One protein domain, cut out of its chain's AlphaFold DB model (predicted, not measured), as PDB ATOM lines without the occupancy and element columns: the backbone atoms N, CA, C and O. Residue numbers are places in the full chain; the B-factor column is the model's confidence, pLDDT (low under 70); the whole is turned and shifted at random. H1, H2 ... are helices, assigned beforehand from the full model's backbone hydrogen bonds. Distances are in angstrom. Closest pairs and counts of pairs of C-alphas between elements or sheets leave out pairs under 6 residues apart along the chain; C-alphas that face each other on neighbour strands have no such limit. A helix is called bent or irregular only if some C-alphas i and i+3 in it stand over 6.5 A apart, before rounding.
ATOM      1  N   SER A  10      42.345  -5.272  -0.602       70.44
ATOM      2  CA  SER A  10      41.508  -6.474  -0.604       70.44
ATOM      3  C   SER A  10      42.180  -7.716  -1.200       70.44
ATOM      4  O   SER A  10      41.900  -8.827  -0.754       70.44
ATOM      5  N   VAL A  11      43.072  -7.560  -2.184       74.56
ATOM      6  CA  VAL A  11      43.814  -8.676  -2.797       74.56
ATOM      7  C   VAL A  11      44.902  -9.167  -1.846       74.56
ATOM      8  O   VAL A  11      45.038 -10.374  -1.642       74.56
ATOM      9  N   LEU A  12      45.612  -8.239  -1.198       74.31
ATOM     10  CA  LEU A  12      46.622  -8.554  -0.185       74.31
ATOM     11  C   LEU A  12      45.998  -9.228   1.042       74.31
ATOM     12  O   LEU A  12      46.508 -10.249   1.503       74.31
ATOM     13  N   LEU A  13      44.852  -8.726   1.514       74.56
ATOM     14  CA  LEU A  13      44.124  -9.312   2.640       74.56
ATOM     15  C   LEU A  13      43.688 -10.752   2.343       74.56
ATOM     16  O   LEU A  13      43.847 -11.640   3.177       74.56
ATOM     17  N   ARG A  14      43.180 -11.005   1.131       71.88
ATOM     18  CA  ARG A  14      42.714 -12.335   0.712       71.88
ATOM     19  C   ARG A  14      43.866 -13.325   0.552       71.88
ATOM     20  O   ARG A  14      43.722 -14.481   0.939       71.88
ATOM     21  N   ARG A  15      45.008 -12.872   0.021       75.06
ATOM     22  CA  ARG A  15      46.228 -13.684  -0.099       75.06
ATOM     23  C   ARG A  15      46.772 -14.054   1.279       75.06
ATOM     24  O   ARG A  15      47.012 -15.227   1.534       75.06
ATOM     25  N   ASN A  16      46.898 -13.085   2.181       72.06
ATOM     26  CA  ASN A  16      47.398 -13.337   3.532       72.06
ATOM     27  C   ASN A  16      46.447 -14.225   4.346       72.06
ATOM     28  O   ASN A  16      46.919 -15.128   5.027       72.06
ATOM     29  N   ALA A  17      45.130 -14.052   4.220       67.19
ATOM     30  CA  ALA A  17      44.158 -14.926   4.880       67.19
ATOM     31  C   ALA A  17      44.269 -16.395   4.428       67.19
ATOM     32  O   ALA A  17      44.176 -17.299   5.256       67.19
ATOM     33  N   LEU A  18      44.513 -16.649   3.137       72.25
ATOM     34  CA  LEU A  18      44.701 -18.012   2.626       72.25
ATOM     35  C   LEU A  18      46.057 -18.594   3.040       72.25
ATOM     36  O   LEU A  18      46.100 -19.651   3.661       72.25
ATOM     37  N   TYR A  19      47.154 -17.895   2.741       74.69
ATOM     38  CA  TYR A  19      48.505 -18.415   2.969       74.69
ATOM     39  C   TYR A  19      48.889 -18.474   4.451       74.69
ATOM     40  O   TYR A  19      49.498 -19.448   4.872       74.69
ATOM     41  N   LYS A  20      48.535 -17.461   5.256       71.31
ATOM     42  CA  LYS A  20      48.877 -17.424   6.690       71.31
ATOM     43  C   LYS A  20      47.802 -18.053   7.575       71.31
ATOM     44  O   LYS A  20      48.125 -18.570   8.637       71.31
ATOM     45  N   GLY A  21      46.536 -17.995   7.164       67.81
ATOM     46  CA  GLY A  21      45.417 -18.571   7.912       67.81
ATOM     47  C   GLY A  21      45.198 -20.037   7.565       67.81
ATOM     48  O   GLY A  21      45.573 -20.914   8.334       67.81
ATOM     49  N   LEU A  22      44.601 -20.292   6.396       67.25
ATOM     50  CA  LEU A  22      44.151 -21.632   5.997       67.25
ATOM     51  C   LEU A  22      45.308 -22.630   5.824       67.25
ATOM     52  O   LEU A  22      45.191 -23.770   6.252       67.25
ATOM     53  N   PHE A  23      46.423 -22.190   5.234       73.12
ATOM     54  CA  PHE A  23      47.610 -23.029   5.017       73.12
ATOM     55  C   PHE A  23      48.715 -22.825   6.064       73.12
ATOM     56  O   PHE A  23      49.618 -23.647   6.162       73.12
ATOM     57  N   GLY A  24      48.651 -21.741   6.845       67.31
ATOM     58  CA  GLY A  24      49.691 -21.353   7.809       67.31
ATOM     59  C   GLY A  24      49.310 -21.526   9.282       67.31
ATOM     60  O   GLY A  24      50.090 -21.150  10.152       67.31
ATOM     61  N   GLY A  25      48.111 -22.037   9.589       73.56
ATOM     62  CA  GLY A  25      47.665 -22.356  10.953       73.56
ATOM     63  C   GLY A  25      47.381 -21.153  11.867       73.56
ATOM     64  O   GLY A  25      47.006 -21.330  13.026       73.56
ATOM     65  N   SER A  26      47.522 -19.914  11.383       75.69
ATOM     66  CA  SER A  26      47.284 -18.718  12.196       75.69
ATOM     67  C   SER A  26      45.789 -18.488  12.438       75.69
ATOM     68  O   SER A  26      45.047 -18.102  11.529       75.69
ATOM     69  N   ARG A  27      45.354 -18.649  13.697       77.88
ATOM     70  CA  ARG A  27      43.958 -18.454  14.141       77.88
ATOM     71  C   ARG A  27      43.397 -17.067  13.794       77.88
ATOM     72  O   ARG A  27      42.239 -16.962  13.397       77.88
ATOM     73  N   GLY A  28      44.218 -16.015  13.872       81.75
ATOM     74  CA  GLY A  28      43.806 -14.645  13.538       81.75
ATOM     75  C   GLY A  28      43.492 -14.459  12.050       81.75
ATOM     76  O   GLY A  28      42.449 -13.916  11.691       81.75
ATOM     77  N   TRP A  29      44.348 -14.976  11.164       77.00
ATOM     78  CA  TRP A  29      44.108 -14.919   9.716       77.00
ATOM     79  C   TRP A  29      42.962 -15.835   9.270       77.00
ATOM     80  O   TRP A  29      42.240 -15.495   8.329       77.00
ATOM     81  N   LEU A  30      42.749 -16.950   9.975       77.56
ATOM     82  CA  LEU A  30      41.583 -17.819   9.802       77.56
ATOM     83  C   LEU A  30      40.275 -17.092  10.140       77.56
ATOM     84  O   LEU A  30      39.341 -17.130   9.341       77.56
ATOM     85  N   ALA A  31      40.228 -16.367  11.263       84.00
ATOM     86  CA  ALA A  31      39.066 -15.567  11.652       84.00
ATOM     87  C   ALA A  31      38.743 -14.477  10.614       84.00
ATOM     88  O   ALA A  31      37.595 -14.334  10.195       84.00
ATOM     89  N   VAL A  32      39.760 -13.765  10.112       81.62
ATOM     90  CA  VAL A  32      39.592 -12.778   9.027       81.62
ATOM     91  C   VAL A  32      39.034 -13.436   7.759       81.62
ATOM     92  O   VAL A  32      38.099 -12.916   7.145       81.62
ATOM     93  N   GLY A  33      39.555 -14.606   7.376       77.12
ATOM     94  CA  GLY A  33      39.027 -15.387   6.256       77.12
ATOM     95  C   GLY A  33      37.562 -15.792   6.455       77.12
ATOM     96  O   GLY A  33      36.743 -15.606   5.548       77.12
ATOM     97  N   ALA A  34      37.225 -16.272   7.654       83.94
ATOM     98  CA  ALA A  34      35.878 -16.676   8.038       83.94
ATOM     99  C   ALA A  34      34.888 -15.506   8.003       83.94
ATOM    100  O   ALA A  34      33.782 -15.676   7.508       83.94
ATOM    101  N   VAL A  35      35.266 -14.297   8.419       84.81
ATOM    102  CA  VAL A  35      34.379 -13.123   8.323       84.81
ATOM    103  C   VAL A  35      34.135 -12.727   6.862       84.81
ATOM    104  O   VAL A  35      32.994 -12.493   6.454       84.81
ATOM    105  N   ILE A  36      35.188 -12.703   6.037       82.56
ATOM    106  CA  ILE A  36      35.089 -12.292   4.627       82.56
ATOM    107  C   ILE A  36      34.232 -13.275   3.812       82.56
ATOM    108  O   ILE A  36      33.431 -12.858   2.970       82.56
ATOM    109  N   TRP A  37      34.402 -14.580   4.032       80.38
ATOM    110  CA  TRP A  37      33.731 -15.618   3.240       80.38
ATOM    111  C   TRP A  37      32.472 -16.166   3.910       80.38
ATOM    112  O   TRP A  37      31.527 -16.538   3.212       80.38
ATOM    113  N   GLY A  38      32.415 -16.149   5.239       83.06
ATOM    114  CA  GLY A  38      31.334 -16.707   6.044       83.06
ATOM    115  C   GLY A  38      29.997 -16.061   5.735       83.06
ATOM    116  O   GLY A  38      29.049 -16.775   5.434       83.06
ATOM    117  N   ARG A  39      29.916 -14.725   5.638       79.56
ATOM    118  CA  ARG A  39      28.647 -14.056   5.281       79.56
ATOM    119  C   ARG A  39      28.092 -14.531   3.935       79.56
ATOM    120  O   ARG A  39      26.883 -14.667   3.766       79.56
ATOM    121  N   LYS A  40      28.968 -14.760   2.955       78.25
ATOM    122  CA  LYS A  40      28.570 -15.218   1.617       78.25
ATOM    123  C   LYS A  40      28.184 -16.697   1.625       78.25
ATOM    124  O   LYS A  40      27.277 -17.071   0.889       78.25
ATOM    125  N   PHE A  41      28.861 -17.501   2.440       80.12
ATOM    126  CA  PHE A  41      28.543 -18.909   2.641       80.12
ATOM    127  C   PHE A  41      27.186 -19.067   3.337       80.12
ATOM    128  O   PHE A  41      26.299 -19.682   2.762       80.12
ATOM    129  N   VAL A  42      26.975 -18.376   4.462       80.69
ATOM    130  CA  VAL A  42      25.707 -18.348   5.210       80.69
ATOM    131  C   VAL A  42      24.550 -17.898   4.323       80.69
ATOM    132  O   VAL A  42      23.547 -18.590   4.239       80.69
ATOM    133  N   LYS A  43      24.689 -16.800   3.566       73.12
ATOM    134  CA  LYS A  43      23.634 -16.380   2.622       73.12
ATOM    135  C   LYS A  43      23.344 -17.408   1.527       73.12
ATOM    136  O   LYS A  43      22.240 -17.426   0.998       73.12
ATOM    137  N   ARG A  44      24.330 -18.212   1.132       74.19
ATOM    138  CA  ARG A  44      24.171 -19.215   0.074       74.19
ATOM    139  C   ARG A  44      23.534 -20.503   0.592       74.19
ATOM    140  O   ARG A  44      22.818 -21.138  -0.175       74.19
ATOM    141  N   THR A  45      23.803 -20.879   1.839       75.69
ATOM    142  CA  THR A  45      23.279 -22.105   2.451       75.69
ATOM    143  C   THR A  45      21.953 -21.872   3.172       75.69
ATOM    144  O   THR A  45      21.009 -22.602   2.919       75.69
ATOM    145  N   PHE A  46      21.847 -20.816   3.980       70.38
ATOM    146  CA  PHE A  46      20.646 -20.483   4.760       70.38
ATOM    147  C   PHE A  46      19.675 -19.530   4.049       70.38
ATOM    148  O   PHE A  46      18.577 -19.304   4.530       70.38
ATOM    149  N   GLY A  47      20.047 -18.949   2.903       61.72
ATOM    150  CA  GLY A  47      19.157 -18.060   2.140       61.72
ATOM    151  C   GLY A  47      18.091 -18.780   1.305       61.72
ATOM    152  O   GLY A  47      17.300 -18.112   0.641       61.72
ATOM    153  N   ARG A  48      18.085 -20.118   1.289       63.69
ATOM    154  CA  ARG A  48      16.999 -20.918   0.715       63.69
ATOM    155  C   ARG A  48      15.929 -21.090   1.793       63.69
ATOM    156  O   ARG A  48      15.925 -22.092   2.493       63.69
ATOM    157  N   ASN A  49      15.079 -20.080   1.960       61.53
ATOM    158  CA  ASN A  49      13.848 -20.240   2.729       61.53
ATOM    159  C   ASN A  49      12.920 -21.137   1.906       61.53
ATOM    160  O   ASN A  49      12.283 -20.673   0.962       61.53
ATOM    161  N   GLU A  50      12.928 -22.432   2.202       64.81
ATOM    162  CA  GLU A  50      11.874 -23.337   1.759       64.81
ATOM    163  C   GLU A  50      10.636 -23.005   2.592       64.81
ATOM    164  O   GLU A  50      10.568 -23.295   3.784       64.81
ATOM    165  N   GLU A  51       9.698 -22.290   1.980       71.31
ATOM    166  CA  GLU A  51       8.428 -21.937   2.596       71.31
ATOM    167  C   GLU A  51       7.386 -22.983   2.196       71.31
ATOM    168  O   GLU A  51       7.189 -23.260   1.009       71.31
ATOM    169  N   ILE A  52       6.731 -23.590   3.186       75.50
ATOM    170  CA  ILE A  52       5.617 -24.508   2.943       75.50
ATOM    171  C   ILE A  52       4.408 -23.649   2.566       75.50
ATOM    172  O   ILE A  52       3.706 -23.140   3.435       75.50
ATOM    173  N   ILE A  53       4.197 -23.464   1.262       80.81
ATOM    174  CA  ILE A  53       3.102 -22.640   0.725       80.81
ATOM    175  C   ILE A  53       1.736 -23.279   1.025       80.81
ATOM    176  O   ILE A  53       0.776 -22.571   1.320       80.81
ATOM    177  N   ALA A  54       1.638 -24.612   0.955       76.31
ATOM    178  CA  ALA A  54       0.415 -25.352   1.247       76.31
ATOM    179  C   ALA A  54       0.708 -26.825   1.567       76.31
ATOM    180  O   ALA A  54       1.634 -27.418   1.013       76.31
ATOM    181  N   THR A  55      -0.136 -27.418   2.411       83.56
ATOM    182  CA  THR A  55      -0.152 -28.857   2.695       83.56
ATOM    183  C   THR A  55      -1.542 -29.380   2.377       83.56
ATOM    184  O   THR A  55      -2.501 -29.038   3.065       83.56
ATOM    185  N   GLU A  56      -1.661 -30.210   1.344       83.81
ATOM    186  CA  GLU A  56      -2.941 -30.766   0.905       83.81
ATOM    187  C   GLU A  56      -2.853 -32.290   0.776       83.81
ATOM    188  O   GLU A  56      -1.830 -32.847   0.370       83.81
ATOM    189  N   LYS A  57      -3.930 -32.983   1.159       88.00
ATOM    190  CA  LYS A  57      -4.014 -34.444   1.088       88.00
ATOM    191  C   LYS A  57      -4.622 -34.849  -0.252       88.00
ATOM    192  O   LYS A  57      -5.806 -34.631  -0.481       88.00
ATOM    193  N   LEU A  58      -3.821 -35.482  -1.108       89.75
ATOM    194  CA  LEU A  58      -4.283 -35.974  -2.409       89.75
ATOM    195  C   LEU A  58      -5.344 -37.074  -2.241       89.75
ATOM    196  O   LEU A  58      -5.159 -38.030  -1.482       89.75
ATOM    197  N   THR A  59      -6.447 -36.943  -2.977       91.50
ATOM    198  CA  THR A  59      -7.520 -37.946  -3.066       91.50
ATOM    199  C   THR A  59      -7.391 -38.792  -4.338       91.50
ATOM    200  O   THR A  59      -6.595 -38.495  -5.231       91.50
ATOM    201  N   LYS A  60      -8.134 -39.906  -4.426       88.88
ATOM    202  CA  LYS A  60      -8.055 -40.822  -5.576       88.88
ATOM    203  C   LYS A  60      -8.423 -40.087  -6.871       88.88
ATOM    204  O   LYS A  60      -9.485 -39.483  -6.950       88.88
ATOM    205  N   GLY A  61      -7.555 -40.176  -7.877       92.31
ATOM    206  CA  GLY A  61      -7.725 -39.501  -9.171       92.31
ATOM    207  C   GLY A  61      -7.027 -38.141  -9.283       92.31
ATOM    208  O   GLY A  61      -6.961 -37.598 -10.381       92.31
ATOM    209  N   GLN A  62      -6.456 -37.610  -8.195       90.94
ATOM    210  CA  GLN A  62      -5.621 -36.405  -8.228       90.94
ATOM    211  C   GLN A  62      -4.136 -36.758  -8.359       90.94
ATOM    212  O   GLN A  62      -3.678 -37.792  -7.872       90.94
ATOM    213  N   PHE A  63      -3.367 -35.872  -8.992       86.62
ATOM    214  CA  PHE A  63      -1.923 -36.013  -9.152       86.62
ATOM    215  C   PHE A  63      -1.215 -34.680  -8.908       86.62
ATOM    216  O   PHE A  63      -1.680 -33.621  -9.324       86.62
ATOM    217  N   LEU A  64      -0.065 -34.749  -8.236       87.19
ATOM    218  CA  LEU A  64       0.826 -33.615  -8.028       87.19
ATOM    219  C   LEU A  64       1.892 -33.621  -9.121       87.19
ATOM    220  O   LEU A  64       2.616 -34.605  -9.285       87.19
ATOM    221  N   ARG A  65       2.015 -32.511  -9.847       86.69
ATOM    222  CA  ARG A  65       3.100 -32.303 -10.804       86.69
ATOM    223  C   ARG A  65       4.129 -31.360 -10.196       86.69
ATOM    224  O   ARG A  65       3.832 -30.201  -9.929       86.69
ATOM    225  N   ILE A  66       5.337 -31.872  -9.988       85.06
ATOM    226  CA  ILE A  66       6.469 -31.097  -9.481       85.06
ATOM    227  C   ILE A  66       7.373 -30.783 -10.669       85.06
ATOM    228  O   ILE A  66       8.026 -31.677 -11.202       85.06
ATOM    229  N   ASP A  67       7.420 -29.517 -11.073       84.88
ATOM    230  CA  ASP A  67       8.348 -29.047 -12.097       84.88
ATOM    231  C   ASP A  67       9.492 -28.260 -11.442       84.88
ATOM    232  O   ASP A  67       9.284 -27.329 -10.659       84.88
ATOM    233  N   ALA A  68      10.732 -28.618 -11.774       81.81
ATOM    234  CA  ALA A  68      11.902 -27.878 -11.323       81.81
ATOM    235  C   ALA A  68      12.056 -26.598 -12.157       81.81
ATOM    236  O   ALA A  68      12.591 -26.617 -13.270       81.81
ATOM    237  N   ILE A  69      11.615 -25.465 -11.611       79.69
ATOM    238  CA  ILE A  69      11.847 -24.163 -12.236       79.69
ATOM    239  C   ILE A  69      13.345 -23.859 -12.150       79.69
ATOM    240  O   ILE A  69      13.925 -23.771 -11.064       79.69
ATOM    241  N   ARG A  70      13.997 -23.694 -13.306       80.12
ATOM    242  CA  ARG A  70      15.400 -23.272 -13.331       80.12
ATOM    243  C   ARG A  70      15.492 -21.847 -12.788       80.12
ATOM    244  O   ARG A  70      14.749 -20.981 -13.250       80.12
ATOM    245  N   PRO A  71      16.406 -21.572 -11.844       77.31
ATOM    246  CA  PRO A  71      16.603 -20.211 -11.380       77.31
ATOM    247  C   PRO A  71      17.035 -19.331 -12.565       77.31
ATOM    248  O   PRO A  71      17.873 -19.769 -13.362       77.31
ATOM    249  N   PRO A  72      16.499 -18.103 -12.682       79.62
ATOM    250  CA  PRO A  72      16.775 -17.237 -13.818       79.62
ATOM    251  C   PRO A  72      18.271 -16.944 -13.926       79.62
ATOM    252  O   PRO A  72      18.962 -16.683 -12.930       79.62
ATOM    253  N   SER A  73      18.795 -16.976 -15.149       82.31
ATOM    254  CA  SER A  73      20.205 -16.695 -15.398       82.31
ATOM    255  C   SER A  73      20.542 -15.237 -15.055       82.31
ATOM    256  O   SER A  73      19.697 -14.339 -15.069       82.31
ATOM    257  N   ARG A  74      21.823 -14.937 -14.786       80.56
ATOM    258  CA  ARG A  74      22.272 -13.548 -14.531       80.56
ATOM    259  C   ARG A  74      21.910 -12.583 -15.665       80.56
ATOM    260  O   ARG A  74      21.838 -11.379 -15.422       80.56
ATOM    261  N   ARG A  75      21.742 -13.092 -16.890       82.19
ATOM    262  CA  ARG A  75      21.356 -12.308 -18.067       82.19
ATOM    263  C   ARG A  75      19.860 -11.989 -18.036       82.19
ATOM    264  O   ARG A  75      19.504 -10.830 -18.221       82.19
ATOM    265  N   GLU A  76      19.024 -12.963 -17.690       84.06
ATOM    266  CA  GLU A  76      17.573 -12.788 -17.507       84.06
ATOM    267  C   GLU A  76      17.247 -11.836 -16.351       84.06
ATOM    268  O   GLU A  76      16.447 -10.922 -16.518       84.06
ATOM    269  N   LEU A  77      17.953 -11.948 -15.220       82.00
ATOM    270  CA  LEU A  77      17.802 -11.024 -14.083       82.00
ATOM    271  C   LEU A  77      18.127  -9.564 -14.433       82.00
ATOM    272  O   LEU A  77      17.645  -8.636 -13.784       82.00
ATOM    273  N   ARG A  78      18.996  -9.338 -15.424       82.56
ATOM    274  CA  ARG A  78      19.313  -7.990 -15.914       82.56
ATOM    275  C   ARG A  78      18.265  -7.487 -16.897       82.56
ATOM    276  O   ARG A  78      18.018  -6.287 -16.918       82.56
ATOM    277  N   ALA A  79      17.674  -8.377 -17.689       84.62
ATOM    278  CA  ALA A  79      16.596  -8.035 -18.606       84.62
ATOM    279  C   ALA A  79      15.319  -7.654 -17.840       84.62
ATOM    280  O   ALA A  79      14.760  -6.598 -18.105       84.62
ATOM    281  N   SER A  80      14.929  -8.422 -16.816       82.38
ATOM    282  CA  SER A  80      13.737  -8.119 -16.007       82.38
ATOM    283  C   SER A  80      13.831  -6.786 -15.257       82.38
ATOM    284  O   SER A  80      12.831  -6.104 -15.076       82.38
ATOM    285  N   ARG A  81      15.044  -6.367 -14.875       77.19
ATOM    286  CA  ARG A  81      15.299  -5.051 -14.264       77.19
ATOM    287  C   ARG A  81      15.214  -3.870 -15.228       77.19
ATOM    288  O   ARG A  81      15.144  -2.752 -14.749       77.19
ATOM    289  N   ARG A  82      15.310  -4.097 -16.541       71.06
ATOM    290  CA  ARG A  82      15.202  -3.037 -17.561       71.06
ATOM    291  C   ARG A  82      13.768  -2.801 -18.024       71.06
ATOM    292  O   ARG A  82      13.508  -1.785 -18.645       71.06
TER     293      ARG A  82
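Overview. This is residues 10 to 82 of the 84 residues of an uncharacterized protein of Acidimicrobiaceae bacterium (UniProt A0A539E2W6). Two helices, H1 and H2, meet near their ends as an L, and from the free end of H2 a long strip of chain with no named element sticks out, turns near Lys 60 and folds back as a wide, open loop. The short helix H3 sits at the far end of this loop, near the end of the printed part, and touches neither H1 nor H2. The printed part has 73 residues with three named helices, in the order H1, H2, H3, and no named strand; its class is all helix. It is extended, with a radius of gyration of the C-alphas of 21.6 A, and flat, spanning 63 by 35 by 16 A.

Arrangement. From the first printed residue, H1 takes residues 10 to 22 and H2 takes residues 27 to 45, with a tight link of 4 residues between them. H1 and H2 touch, and their closest C-alphas are those of Gly 21 and Trp 29, 4.3 A apart. H2 touches H1 with residues 27 to 33 alone. Their lines stand about perpendicular, at 73 degrees, and the line of H2 is a rough one. H2 has a kink of 44 degrees near residue 37, and it is irregular, but only just: C-alphas 36 and 39 are 6.7 A apart. H3, residues 76 to 80, is apart from H1 and from H2. In H1 and H3 every O i to N i+4 pair is within hydrogen-bond range; in H2 it is 13 of 15.

Along the chain. H1 begins at C-alpha 10, at (41.508, -6.474, -0.604), and measures 16.7 A from first to last C-alpha. It is neither bent nor irregular, but only just: C-alphas 19 and 22 are 6.2 A apart. H2, the longest helix with 19 residues, measures 24.0 A and ends at C-alpha 45, at (23.279, -22.105, 2.451). H3, five residues long, ends at C-alpha 80, at (13.737, -8.119, -16.007).

Size, cuts and confidence. The two C-alphas farthest apart are those of Leu 12 and Lys 60, 63.7 A. The link from H2 to H3, residues 46 to 75, is long, and its C-alphas lie 6 to 39 A from the mean of the C-alphas. Residues 38 to 71, of which 38 to 45 belong to H2, stand free, and so do residues 73 to 79, of which 76 to 79 belong to H3. The printed part has no cut. The mean pLDDT of the printed part is 78.2, and it is under 70 at residue 17, residues 21 to 22, residue 24 and residues 47 to 50.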